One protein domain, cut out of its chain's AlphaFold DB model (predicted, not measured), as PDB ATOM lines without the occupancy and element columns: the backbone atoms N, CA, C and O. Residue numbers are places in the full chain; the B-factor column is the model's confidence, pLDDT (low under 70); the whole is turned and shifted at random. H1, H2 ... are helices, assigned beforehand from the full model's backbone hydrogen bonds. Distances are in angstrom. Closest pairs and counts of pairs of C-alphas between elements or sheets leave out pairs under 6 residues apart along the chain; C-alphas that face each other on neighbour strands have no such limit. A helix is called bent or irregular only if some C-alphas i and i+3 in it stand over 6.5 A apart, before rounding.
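What this domain is: This is residues 2 to 90 of the 93 residues of an uncharacterized protein of Pyrobaculum sp (UniProt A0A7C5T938). The model is an L with two slender arms: one very long helix, H1, and a shorter arm in which H3 and H4 follow each other away from the end of H1. At the corner of the L, the chain folds back after H1 and the short helix H2 packs on residues 42 to 46 of H1; residues 2 to 34 of H1 and residues 69 to 90 stick out free. The printed part has 89 residues with four named helices, in the order H1, H2, H3, H4, and no named strand; the class is all helix. The whole is extended, with a radius of gyration of the C-alphas of 21.9 A, and flat, spanning 67 by 44 by 22 A.

Where its parts are: H1 covers residues 2 to 47, from C-alpha 2 at (247.764, 234.103, 426.787) to C-alpha 47 at (245.911, 211.181, 365.333), 65.6 A from first to last C-alpha. It has a kink of 38 degrees near residue 41. H1 is neither bent nor irregular, but only just: C-alphas 42 and 45 are 6.5 A apart. H2 covers residues 54 to 63 and is 14.9 A long; it is only just irregular, with C-alphas 59 and 62 6.6 A apart. H3 covers residues 65 to 78 and is 19.5 A long. H4 covers residues 80 to 88, 11.9 A long, and ends with C-alpha 88 at (246.661, 191.675, 387.370).

How they stand to each other: H1 and H2 touch, H1 with residues 42 to 46 alone; their closest C-alphas are those of Leu 42 and Ser 57, 5.2 A apart. Their lines stand at a steep tilt of 49 degrees, and they run opposite ways. H2 and H3 meet only through their link, and the same holds for H3 and H4. H1 is apart from H3 and from H4, and H2 is apart from H4. In H3 and H4 every O i to N i+4 pair is within hydrogen-bond range; in H1 40 of 42 are, and in H2 4 of 6.

The domain as a whole: The two C-alphas farthest apart are those of Lys 2 and Leu 55, at 68.5 A. The printed part has no cut. The link from H1 to H2 is short, with 6 residues, and those from H2 to H3 and from H3 to H4 are tight, with 1 residue each; no link is long. The mean pLDDT of the printed part is 75.6; 34 residues are under 70, among them residues 43 to 54 and residues 74 to 90. The mean pLDDT is 85 in H1 and 59 in H4.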
ATOM      1  N   LYS A   2     246.626 234.351 427.711       81.88
ATOM      2  CA  LYS A   2     247.764 234.103 426.787       81.88
ATOM      3  C   LYS A   2     247.683 232.785 425.992       81.88
ATOM      4  O   LYS A   2     248.006 232.770 424.812       81.88
ATOM      5  N   LYS A   3     247.203 231.705 426.618       85.00
ATOM      6  CA  LYS A   3     247.047 230.389 425.972       85.00
ATOM      7  C   LYS A   3     245.974 230.391 424.871       85.00
ATOM      8  O   LYS A   3     246.235 229.930 423.774       85.00
ATOM      9  N   ILE A   4     244.832 231.031 425.137       88.88
ATOM     10  CA  ILE A   4     243.728 231.187 424.172       88.88
ATOM     11  C   ILE A   4     244.179 232.018 422.962       88.88
ATOM     12  O   ILE A   4     243.920 231.646 421.827       88.88
ATOM     13  N   VAL A   5     244.917 233.109 423.192       90.94
ATOM     14  CA  VAL A   5     245.468 233.934 422.100       90.94
ATOM     15  C   VAL A   5     246.467 233.140 421.248       90.94
ATOM     16  O   VAL A   5     246.456 233.254 420.027       90.94
ATOM     17  N   SER A   6     247.300 232.305 421.876       90.81
ATOM     18  CA  SER A   6     248.241 231.426 421.170       90.81
ATOM     19  C   SER A   6     247.535 230.374 420.315       90.81
ATOM     20  O   SER A   6     247.961 230.129 419.190       90.81
ATOM     21  N   GLU A   7     246.477 229.748 420.828       91.06
ATOM     22  CA  GLU A   7     245.711 228.738 420.089       91.06
ATOM     23  C   GLU A   7     244.976 229.356 418.895       91.06
ATOM     24  O   GLU A   7     245.025 228.811 417.796       91.06
ATOM     25  N   ILE A   8     244.399 230.549 419.067       92.31
ATOM     26  CA  ILE A   8     243.783 231.304 417.969       92.31
ATOM     27  C   ILE A   8     244.828 231.651 416.895       92.31
ATOM     28  O   ILE A   8     244.588 231.436 415.709       92.31
ATOM     29  N   LEU A   9     246.015 232.131 417.282       92.38
ATOM     30  CA  LEU A   9     247.099 232.428 416.335       92.38
ATOM     31  C   LEU A   9     247.578 231.184 415.575       92.38
ATOM     32  O   LEU A   9     247.823 231.257 414.371       92.38
ATOM     33  N   GLN A  10     247.699 230.044 416.257       91.44
ATOM     34  CA  GLN A  10     248.061 228.780 415.614       91.44
ATOM     35  C   GLN A  10     246.979 228.305 414.644       91.44
ATOM     36  O   GLN A  10     247.313 227.872 413.543       91.44
ATOM     37  N   PHE A  11     245.704 228.454 415.004       92.25
ATOM     38  CA  PHE A  11     244.582 228.149 414.123       92.25
ATOM     39  C   PHE A  11     244.620 228.992 412.840       92.25
ATOM     40  O   PHE A  11     244.591 228.440 411.743       92.25
ATOM     41  N   PHE A  12     244.777 230.317 412.954       93.88
ATOM     42  CA  PHE A  12     244.885 231.195 411.782       93.88
ATOM     43  C   PHE A  12     246.107 230.873 410.916       93.88
ATOM     44  O   PHE A  12     246.019 230.922 409.689       93.88
ATOM     45  N   LYS A  13     247.236 230.497 411.530       93.44
ATOM     46  CA  LYS A  13     248.434 230.072 410.797       93.44
ATOM     47  C   LYS A  13     248.194 228.778 410.016       93.44
ATOM     48  O   LYS A  13     248.549 228.721 408.840       93.44
ATOM     49  N   GLY A  14     247.574 227.777 410.641       91.38
ATOM     50  CA  GLY A  14     247.223 226.519 409.981       91.38
ATOM     51  C   GLY A  14     246.225 226.727 408.842       91.38
ATOM     52  O   GLY A  14     246.411 226.195 407.753       91.38
ATOM     53  N   MET A  15     245.223 227.582 409.053       92.75
ATOM     54  CA  MET A  15     244.242 227.938 408.026       92.75
ATOM     55  C   MET A  15     244.888 228.658 406.833       92.75
ATOM     56  O   MET A  15     244.574 228.346 405.688       92.75
ATOM     57  N   TYR A  16     245.824 229.582 407.080       93.50
ATOM     58  CA  TYR A  16     246.574 230.246 406.012       93.50
ATOM     59  C   TYR A  16     247.423 229.251 405.213       93.50
ATOM     60  O   TYR A  16     247.385 229.268 403.986       93.50
ATOM     61  N   GLN A  17     248.146 228.358 405.896       93.75
ATOM     62  CA  GLN A  17     248.963 227.334 405.240       93.75
ATOM     63  C   GLN A  17     248.117 226.396 404.375       93.75
ATOM     64  O   GLN A  17     248.437 226.220 403.203       93.75
ATOM     65  N   ALA A  18     247.005 225.885 404.906       92.12
ATOM     66  CA  ALA A  18     246.090 225.029 404.154       92.12
ATOM     67  C   ALA A  18     245.498 225.750 402.931       92.12
ATOM     68  O   ALA A  18     245.374 225.165 401.859       92.12
ATOM     69  N   ASN A  19     245.166 227.038 403.059       92.94
ATOM     70  CA  ASN A  19     244.638 227.814 401.938       92.94
ATOM     71  C   ASN A  19     245.680 228.023 400.828       92.94
ATOM     72  O   ASN A  19     245.355 227.917 399.646       92.94
ATOM     73  N   VAL A  20     246.935 228.293 401.199       94.19
ATOM     74  CA  VAL A  20     248.043 228.400 400.240       94.19
ATOM     75  C   VAL A  20     248.273 227.062 399.546       94.19
ATOM     76  O   VAL A  20     248.351 227.025 398.324       94.19
ATOM     77  N   GLU A  21     248.328 225.966 400.301       93.94
ATOM     78  CA  GLU A  21     248.547 224.624 399.757       93.94
ATOM     79  C   GLU A  21     247.442 224.212 398.776       93.94
ATOM     80  O   GLU A  21     247.734 223.790 397.659       93.94
ATOM     81  N   ASN A  22     246.177 224.444 399.136       91.19
ATOM     82  CA  ASN A  22     245.040 224.191 398.251       91.19
ATOM     83  C   ASN A  22     245.102 225.040 396.975       91.19
ATOM     84  O   ASN A  22     244.834 224.538 395.886       91.19
ATOM     85  N   SER A  23     245.486 226.313 397.098       92.25
ATOM     86  CA  SER A  23     245.598 227.223 395.951       92.25
ATOM     87  C   SER A  23     246.736 226.812 395.009       92.25
ATOM     88  O   SER A  23     246.572 226.842 393.793       92.25
ATOM     89  N   VAL A  24     247.879 226.387 395.556       93.81
ATOM     90  CA  VAL A  24     249.014 225.873 394.770       93.81
ATOM     91  C   VAL A  24     248.639 224.575 394.057       93.81
ATOM     92  O   VAL A  24     248.930 224.430 392.872       93.81
ATOM     93  N   SER A  25     247.958 223.664 394.755       89.69
ATOM     94  CA  SER A  25     247.466 222.409 394.180       89.69
ATOM     95  C   SER A  25     246.488 222.655 393.025       89.69
ATOM     96  O   SER A  25     246.637 222.068 391.952       89.69
ATOM     97  N   ALA A  26     245.545 223.590 393.193       92.00
ATOM     98  CA  ALA A  26     244.609 223.982 392.139       92.00
ATOM     99  C   ALA A  26     245.332 224.544 390.903       92.00
ATOM    100  O   ALA A  26     245.074 224.096 389.789       92.00
ATOM    101  N   LEU A  27     246.302 225.444 391.094       92.81
ATOM    102  CA  LEU A  27     247.103 225.992 389.991       92.81
ATOM    103  C   LEU A  27     247.922 224.917 389.265       92.81
ATOM    104  O   LEU A  27     248.065 224.964 388.045       92.81
ATOM    105  N   GLN A  28     248.467 223.940 389.993       89.81
ATOM    106  CA  GLN A  28     249.175 222.813 389.381       89.81
ATOM    107  C   GLN A  28     248.244 221.934 388.547       89.81
ATOM    108  O   GLN A  28     248.644 221.463 387.482       89.81
ATOM    109  N   LEU A  29     247.010 221.724 389.006       90.19
ATOM    110  CA  LEU A  29     245.997 220.997 388.251       90.19
ATOM    111  C   LEU A  29     245.620 221.752 386.970       90.19
ATOM    112  O   LEU A  29     245.720 221.172 385.893       90.19
ATOM    113  N   GLU A  30     245.303 223.044 387.068       86.25
ATOM    114  CA  GLU A  30     244.992 223.894 385.909       86.25
ATOM    115  C   GLU A  30     246.142 223.919 384.892       86.25
ATOM    116  O   GLU A  30     245.927 223.801 383.686       86.25
ATOM    117  N   TYR A  31     247.387 224.015 385.369       89.19
ATOM    118  CA  TYR A  31     248.573 223.955 384.517       89.19
ATOM    119  C   TYR A  31     248.668 222.624 383.753       89.19
ATOM    120  O   TYR A  31     248.953 222.608 382.552       89.19
ATOM    121  N   ASN A  32     248.397 221.503 384.425       81.31
ATOM    122  CA  ASN A  32     248.405 220.188 383.788       81.31
ATOM    123  C   ASN A  32     247.277 220.050 382.755       81.31
ATOM    124  O   ASN A  32     247.514 219.546 381.657       81.31
ATOM    125  N   GLU A  33     246.071 220.529 383.066       83.25
ATOM    126  CA  GLU A  33     244.936 220.539 382.135       83.25
ATOM    127  C   GLU A  33     245.215 221.389 380.891       83.25
ATOM    128  O   GLU A  33     244.903 220.980 379.765       83.25
ATOM    129  N   LEU A  34     245.861 222.544 381.072       91.06
ATOM    130  CA  LEU A  34     246.277 223.404 379.972       91.06
ATOM    131  C   LEU A  34     247.312 222.708 379.083       91.06
ATOM    132  O   LEU A  34     247.179 222.733 377.859       91.06
ATOM    133  N   ASN A  35     248.294 222.029 379.683       77.50
ATOM    134  CA  ASN A  35     249.273 221.233 378.945       77.50
ATOM    135  C   ASN A  35     248.604 220.123 378.129       77.50
ATOM    136  O   ASN A  35     248.896 219.975 376.942       77.50
ATOM    137  N   TYR A  36     247.670 219.370 378.716       80.44
ATOM    138  CA  TYR A  36     246.939 218.334 377.981       80.44
ATOM    139  C   TYR A  36     246.119 218.912 376.829       80.44
ATOM    140  O   TYR A  36     246.147 218.366 375.725       80.44
ATOM    141  N   THR A  37     245.445 220.040 377.050       80.38
ATOM    142  CA  THR A  37     244.673 220.727 376.006       80.38
ATOM    143  C   THR A  37     245.574 221.165 374.858       80.38
ATOM    144  O   THR A  37     245.283 220.879 373.701       80.38
ATOM    145  N   PHE A  38     246.710 221.786 375.168       80.44
ATOM    146  CA  PHE A  38     247.697 222.215 374.183       80.44
ATOM    147  C   PHE A  38     248.260 221.047 373.363       80.44
ATOM    148  O   PHE A  38     248.347 221.123 372.136       80.44
ATOM    149  N   LEU A  39     248.573 219.928 374.016       75.75
ATOM    150  CA  LEU A  39     249.038 218.717 373.344       75.75
ATOM    151  C   LEU A  39     247.969 218.124 372.434       75.75
ATOM    152  O   LEU A  39     248.283 217.723 371.318       75.75
ATOM    153  N   VAL A  40     246.707 218.101 372.858       78.69
ATOM    154  CA  VAL A  40     245.587 217.696 372.000       78.69
ATOM    155  C   VAL A  40     245.432 218.668 370.830       78.69
ATOM    156  O   VAL A  40     245.196 218.232 369.705       78.69
ATOM    157  N   THR A  41     245.638 219.969 371.037       74.75
ATOM    158  CA  THR A  41     245.632 220.972 369.967       74.75
ATOM    159  C   THR A  41     246.724 220.732 368.930       74.75
ATOM    160  O   THR A  41     246.455 220.786 367.735       74.75
ATOM    161  N   LEU A  42     247.935 220.392 369.357       70.12
ATOM    162  CA  LEU A  42     249.045 220.123 368.446       70.12
ATOM    163  C   LEU A  42     248.956 218.736 367.804       70.12
ATOM    164  O   LEU A  42     248.960 218.586 366.579       70.12
ATOM    165  N   MET A  43     248.888 217.712 368.649       69.25
ATOM    166  CA  MET A  43     249.024 216.308 368.272       69.25
ATOM    167  C   MET A  43     247.718 215.683 367.811       69.25
ATOM    168  O   MET A  43     247.756 214.705 367.068       69.25
ATOM    169  N   GLY A  44     246.570 216.262 368.174       64.88
ATOM    170  CA  GLY A  44     245.264 215.797 367.719       64.88
ATOM    171  C   GLY A  44     245.223 215.665 366.201       64.88
ATOM    172  O   GLY A  44     244.814 214.624 365.683       64.88
ATOM    173  N   SER A  45     245.747 216.669 365.491       62.44
ATOM    174  CA  SER A  45     245.799 216.675 364.025       62.44
ATOM    175  C   SER A  45     246.546 215.467 363.433       62.44
ATOM    176  O   SER A  45     246.163 214.984 362.368       62.44
ATOM    177  N   PHE A  46     247.543 214.925 364.144       59.78
ATOM    178  CA  PHE A  46     248.333 213.759 363.732       59.78
ATOM    179  C   PHE A  46     247.681 212.411 364.075       59.78
ATOM    180  O   PHE A  46     248.046 211.399 363.483       59.78
ATOM    181  N   VAL A  47     246.694 212.384 364.977       63.28
ATOM    182  CA  VAL A  47     245.911 211.181 365.333       63.28
ATOM    183  C   VAL A  47     244.468 211.229 364.810       63.28
ATOM    184  O   VAL A  47     243.624 210.434 365.216       63.28
ATOM    185  N   GLY A  48     244.168 212.155 363.893       56.06
ATOM    186  CA  GLY A  48     242.851 212.286 363.256       56.06
ATOM    187  C   GLY A  48     241.823 213.117 364.035       56.06
ATOM    188  O   GLY A  48     240.691 213.264 363.575       56.06
ATOM    189  N   ILE A  49     242.204 213.716 365.168       57.38
ATOM    190  CA  ILE A  49     241.389 214.681 365.918       57.38
ATOM    191  C   ILE A  49     241.674 216.080 365.345       57.38
ATOM    192  O   ILE A  49     242.748 216.639 365.529       57.38
ATOM    193  N   LYS A  50     240.747 216.685 364.600       55.22
ATOM    194  CA  LYS A  50     240.995 218.004 363.984       55.22
ATOM    195  C   LYS A  50     241.040 219.111 365.044       55.22
ATOM    196  O   LYS A  50     239.988 219.554 365.488       55.22
ATOM    197  N   THR A  51     242.233 219.563 365.427       58.81
ATOM    198  CA  THR A  51     242.395 220.526 366.531       58.81
ATOM    199  C   THR A  51     243.255 221.753 366.201       58.81
ATOM    200  O   THR A  51     242.912 222.845 366.646       58.81
ATOM    201  N   ALA A  52     244.290 221.636 365.364       58.09
ATOM    202  CA  ALA A  52     245.028 222.769 364.790       58.09
ATOM    203  C   ALA A  52     245.408 222.510 363.318       58.09
ATOM    204  O   ALA A  52     245.493 221.349 362.902       58.09
ATOM    205  N   PRO A  53     245.630 223.563 362.502       69.25
ATOM    206  CA  PRO A  53     246.135 223.413 361.139       69.25
ATOM    207  C   PRO A  53     247.510 222.711 361.136       69.25
ATOM    208  O   PRO A  53     248.408 223.174 361.838       69.25
ATOM    209  N   PRO A  54     247.728 221.660 360.319       63.03
ATOM    210  CA  PRO A  54     248.961 220.859 360.341       63.03
ATOM    211  C   PRO A  54     250.261 221.656 360.175       63.03
ATOM    212  O   PRO A  54     251.290 221.282 360.729       63.03
ATOM    213  N   LEU A  55     250.217 222.764 359.428       73.38
ATOM    214  CA  LEU A  55     251.371 223.639 359.220       73.38
ATOM    215  C   LEU A  55     251.813 224.320 360.526       73.38
ATOM    216  O   LEU A  55     252.995 224.315 360.851       73.38
ATOM    217  N   LEU A  56     250.853 224.818 361.308       69.19
ATOM    218  CA  LEU A  56     251.108 225.432 362.611       69.19
ATOM    219  C   LEU A  56     251.643 224.391 363.608       69.19
ATOM    220  O   LEU A  56     252.549 224.676 364.386       69.19
ATOM    221  N   SER A  57     251.126 223.160 363.549       67.38
ATOM    222  CA  SER A  57     251.613 222.053 364.379       67.38
ATOM    223  C   SER A  57     253.074 221.691 364.085       67.38
ATOM    224  O   SER A  57     253.802 221.325 365.006       67.38
ATOM    225  N   LEU A  58     253.515 221.795 362.825       71.50
ATOM    226  CA  LEU A  58     254.907 221.546 362.430       71.50
ATOM    227  C   LEU A  58     255.854 222.655 362.895       71.50
ATOM    228  O   LEU A  58     256.939 222.348 363.380       71.50
ATOM    229  N   GLU A  59     255.444 223.921 362.794       78.06
ATOM    230  CA  GLU A  59     256.229 225.057 363.299       78.06
ATOM    231  C   GLU A  59     256.408 224.991 364.822       78.06
ATOM    232  O   GLU A  59     257.490 225.251 365.346       78.06
ATOM    233  N   LEU A  60     255.364 224.577 365.541       74.50
ATOM    234  CA  LEU A  60     255.397 224.456 366.998       74.50
ATOM    235  C   LEU A  60     256.151 223.212 367.482       74.50
ATOM    236  O   LEU A  60     256.585 223.187 368.632       74.50
ATOM    237  N   LEU A  61     256.366 222.212 366.618       75.44
ATOM    238  CA  LEU A  61     257.018 220.944 366.961       75.44
ATOM    239  C   LEU A  61     258.423 221.136 367.548       75.44
ATOM    240  O   LEU A  61     258.839 220.389 368.433       75.44
ATOM    241  N   GLU A  62     259.158 222.139 367.066       77.62
ATOM    242  CA  GLU A  62     260.476 222.471 367.601       77.62
ATOM    243  C   GLU A  62     260.389 223.069 369.007       77.62
ATOM    244  O   GLU A  62     261.157 222.664 369.881       77.62
ATOM    245  N   ALA A  63     259.426 223.963 369.240       75.69
ATOM    246  CA  ALA A  63     259.210 224.597 370.536       75.69
ATOM    247  C   ALA A  63     258.765 223.593 371.612       75.69
ATOM    248  O   ALA A  63     259.134 223.744 372.771       75.69
ATOM    249  N   VAL A  64     258.032 222.541 371.229       75.94
ATOM    250  CA  VAL A  64     257.564 221.487 372.152       75.94
ATOM    251  C   VAL A  64     258.443 220.239 372.169       75.94
ATOM    252  O   VAL A  64     258.073 219.217 372.749       75.94
ATOM    253  N   ARG A  65     259.613 220.277 371.525       79.50
ATOM    254  CA  ARG A  65     260.491 219.108 371.371       79.50
ATOM    255  C   ARG A  65     260.875 218.484 372.711       79.50
ATOM    256  O   ARG A  65     260.847 217.260 372.849       79.50
ATOM    257  N   ASP A  66     261.267 219.310 373.674       78.69
ATOM    258  CA  ASP A  66     261.739 218.823 374.970       78.69
ATOM    259  C   ASP A  66     260.582 218.346 375.857       78.69
ATOM    260  O   ASP A  66     260.733 217.338 376.548       78.69
ATOM    261  N   ASP A  67     259.398 218.945 375.725       69.00
ATOM    262  CA  ASP A  67     258.174 218.463 376.368       69.00
ATOM    263  C   ASP A  67     257.764 217.096 375.810       69.00
ATOM    264  O   ASP A  67     257.538 216.153 376.568       69.00
ATOM    265  N   LEU A  68     257.775 216.928 374.483       74.88
ATOM    266  CA  LEU A  68     257.513 215.642 373.831       74.88
ATOM    267  C   LEU A  68     258.534 214.575 374.246       74.88
ATOM    268  O   LEU A  68     258.167 213.416 374.457       74.88
ATOM    269  N   ARG A  69     259.811 214.940 374.413       79.38
ATOM    270  CA  ARG A  69     260.847 214.038 374.944       79.38
ATOM    271  C   ARG A  69     260.582 213.661 376.393       79.38
ATOM    272  O   ARG A  69     260.669 212.481 376.729       79.38
ATOM    273  N   TYR A  70     260.247 214.630 377.240       72.31
ATOM    274  CA  TYR A  70     259.922 214.387 378.640       72.31
ATOM    275  C   TYR A  70     258.710 213.459 378.762       72.31
ATOM    276  O   TYR A  70     258.796 212.423 379.426       72.31
ATOM    277  N   MET A  71     257.638 213.752 378.027       65.25
ATOM    278  CA  MET A  71     256.440 212.921 377.942       65.25
ATOM    279  C   MET A  71     256.737 211.521 377.423       65.25
ATOM    280  O   MET A  71     256.295 210.551 378.024       65.25
ATOM    281  N   THR A  72     257.535 211.384 376.362       66.69
ATOM    282  CA  THR A  72     257.928 210.067 375.840       66.69
ATOM    283  C   THR A  72     258.756 209.299 376.867       66.69
ATOM    284  O   THR A  72     258.545 208.107 377.059       66.69
ATOM    285  N   SER A  73     259.655 209.967 377.596       70.31
ATOM    286  CA  SER A  73     260.454 209.339 378.656       70.31
ATOM    287  C   SER A  73     259.612 208.876 379.851       70.31
ATOM    288  O   SER A  73     260.002 207.938 380.553       70.31
ATOM    289  N   ARG A  74     258.477 209.540 380.101       61.28
ATOM    290  CA  ARG A  74     257.493 209.130 381.104       61.28
ATOM    291  C   ARG A  74     256.612 208.013 380.581       61.28
ATOM    292  O   ARG A  74     256.514 207.005 381.254       61.28
ATOM    293  N   ALA A  75     256.096 208.122 379.363       59.25
ATOM    294  CA  ALA A  75     255.316 207.075 378.717       59.25
ATOM    295  C   ALA A  75     256.110 205.766 378.581       59.25
ATOM    296  O   ALA A  75     255.558 204.700 378.787       59.25
ATOM    297  N   VAL A  76     257.413 205.818 378.279       59.28
ATOM    298  CA  VAL A  76     258.291 204.633 378.268       59.28
ATOM    299  C   VAL A  76     258.476 204.053 379.675       59.28
ATOM    300  O   VAL A  76     258.514 202.838 379.811       59.28
ATOM    301  N   ARG A  77     258.537 204.892 380.717       55.81
ATOM    302  CA  ARG A  77     258.538 204.439 382.119       55.81
ATOM    303  C   ARG A  77     257.180 203.901 382.582       55.81
ATOM    304  O   ARG A  77     257.140 203.013 383.415       55.81
ATOM    305  N   GLU A  78     256.088 204.414 382.028       48.88
ATOM    306  CA  GLU A  78     254.703 204.013 382.300       48.88
ATOM    307  C   GLU A  78     254.220 202.876 381.378       48.88
ATOM    308  O   GLU A  78     253.116 202.371 381.555       48.88
ATOM    309  N   ARG A  79     255.025 202.419 380.405       50.56
ATOM    310  CA  ARG A  79     254.685 201.259 379.558       50.56
ATOM    311  C   ARG A  79     254.591 199.952 380.344       50.56
ATOM    312  O   ARG A  79     253.995 199.016 379.819       50.56
ATOM    313  N   ASP A  80     255.089 199.911 381.576       55.88
ATOM    314  CA  ASP A  80     254.828 198.793 382.485       55.88
ATOM    315  C   ASP A  80     253.409 198.811 383.065       55.88
ATOM    316  O   ASP A  80     252.936 197.789 383.525       55.88
ATOM    317  N   ILE A  81     252.649 199.909 382.966       57.56
ATOM    318  CA  ILE A  81     251.287 199.957 383.524       57.56
ATOM    319  C   ILE A  81     250.341 199.032 382.746       57.56
ATOM    320  O   ILE A  81     249.481 198.383 383.332       57.56
ATOM    321  N   PHE A  82     250.494 198.923 381.422       54.25
ATOM    322  CA  PHE A  82     249.699 197.971 380.638       54.25
ATOM    323  C   PHE A  82     250.129 196.519 380.887       54.25
ATOM    324  O   PHE A  82     249.274 195.635 380.867       54.25
ATOM    325  N   ALA A  83     251.418 196.280 381.151       56.66
ATOM    326  CA  ALA A  83     251.926 194.971 381.552       56.66
ATOM    327  C   ALA A  83     251.414 194.584 382.952       56.66
ATOM    328  O   ALA A  83     250.878 193.494 383.114       56.66
ATOM    329  N   ASP A  84     251.447 195.506 383.915       58.03
ATOM    330  CA  ASP A  84     250.914 195.347 385.272       58.03
ATOM    331  C   ASP A  84     249.399 195.116 385.272       58.03
ATOM    332  O   ASP A  84     248.893 194.250 385.988       58.03
ATOM    333  N   VAL A  85     248.648 195.839 384.432       60.88
ATOM    334  CA  VAL A  85     247.200 195.637 384.277       60.88
ATOM    335  C   VAL A  85     246.911 194.257 383.682       60.88
ATOM    336  O   VAL A  85     246.061 193.543 384.210       60.88
ATOM    337  N   MET A  86     247.632 193.838 382.640       57.97
ATOM    338  CA  MET A  86     247.455 192.505 382.046       57.97
ATOM    339  C   MET A  86     247.901 191.376 382.988       57.97
ATOM    340  O   MET A  86     247.231 190.344 383.056       57.97
ATOM    341  N   SER A  87     248.950 191.601 383.779       60.28
ATOM    342  CA  SER A  87     249.408 190.693 384.833       60.28
ATOM    343  C   SER A  87     248.366 190.566 385.952       60.28
ATOM    344  O   SER A  87     248.027 189.458 386.369       60.28
ATOM    345  N   SER A  88     247.737 191.675 386.365       65.94
ATOM    346  CA  SER A  88     246.661 191.675 387.370       65.94
ATOM    347  C   SER A  88     245.370 190.987 386.903       65.94
ATOM    348  O   SER A  88     244.571 190.543 387.727       65.94
ATOM    349  N   LEU A  89     245.180 190.857 385.585       69.25
ATOM    350  CA  LEU A  89     244.069 190.136 384.960       69.25
ATOM    351  C   LEU A  89     244.379 188.646 384.706       69.25
ATOM    352  O   LEU A  89     243.549 187.945 384.130       69.25
ATOM    353  N   GLY A  90     245.536 188.147 385.160       57.78
ATOM    354  CA  GLY A  90     245.924 186.736 385.059       57.78
ATOM    355  C   GLY A  90     246.578 186.345 383.732       57.78
ATOM    356  O   GLY A  90     246.668 185.157 383.427       57.78
TER     357      GLY A  90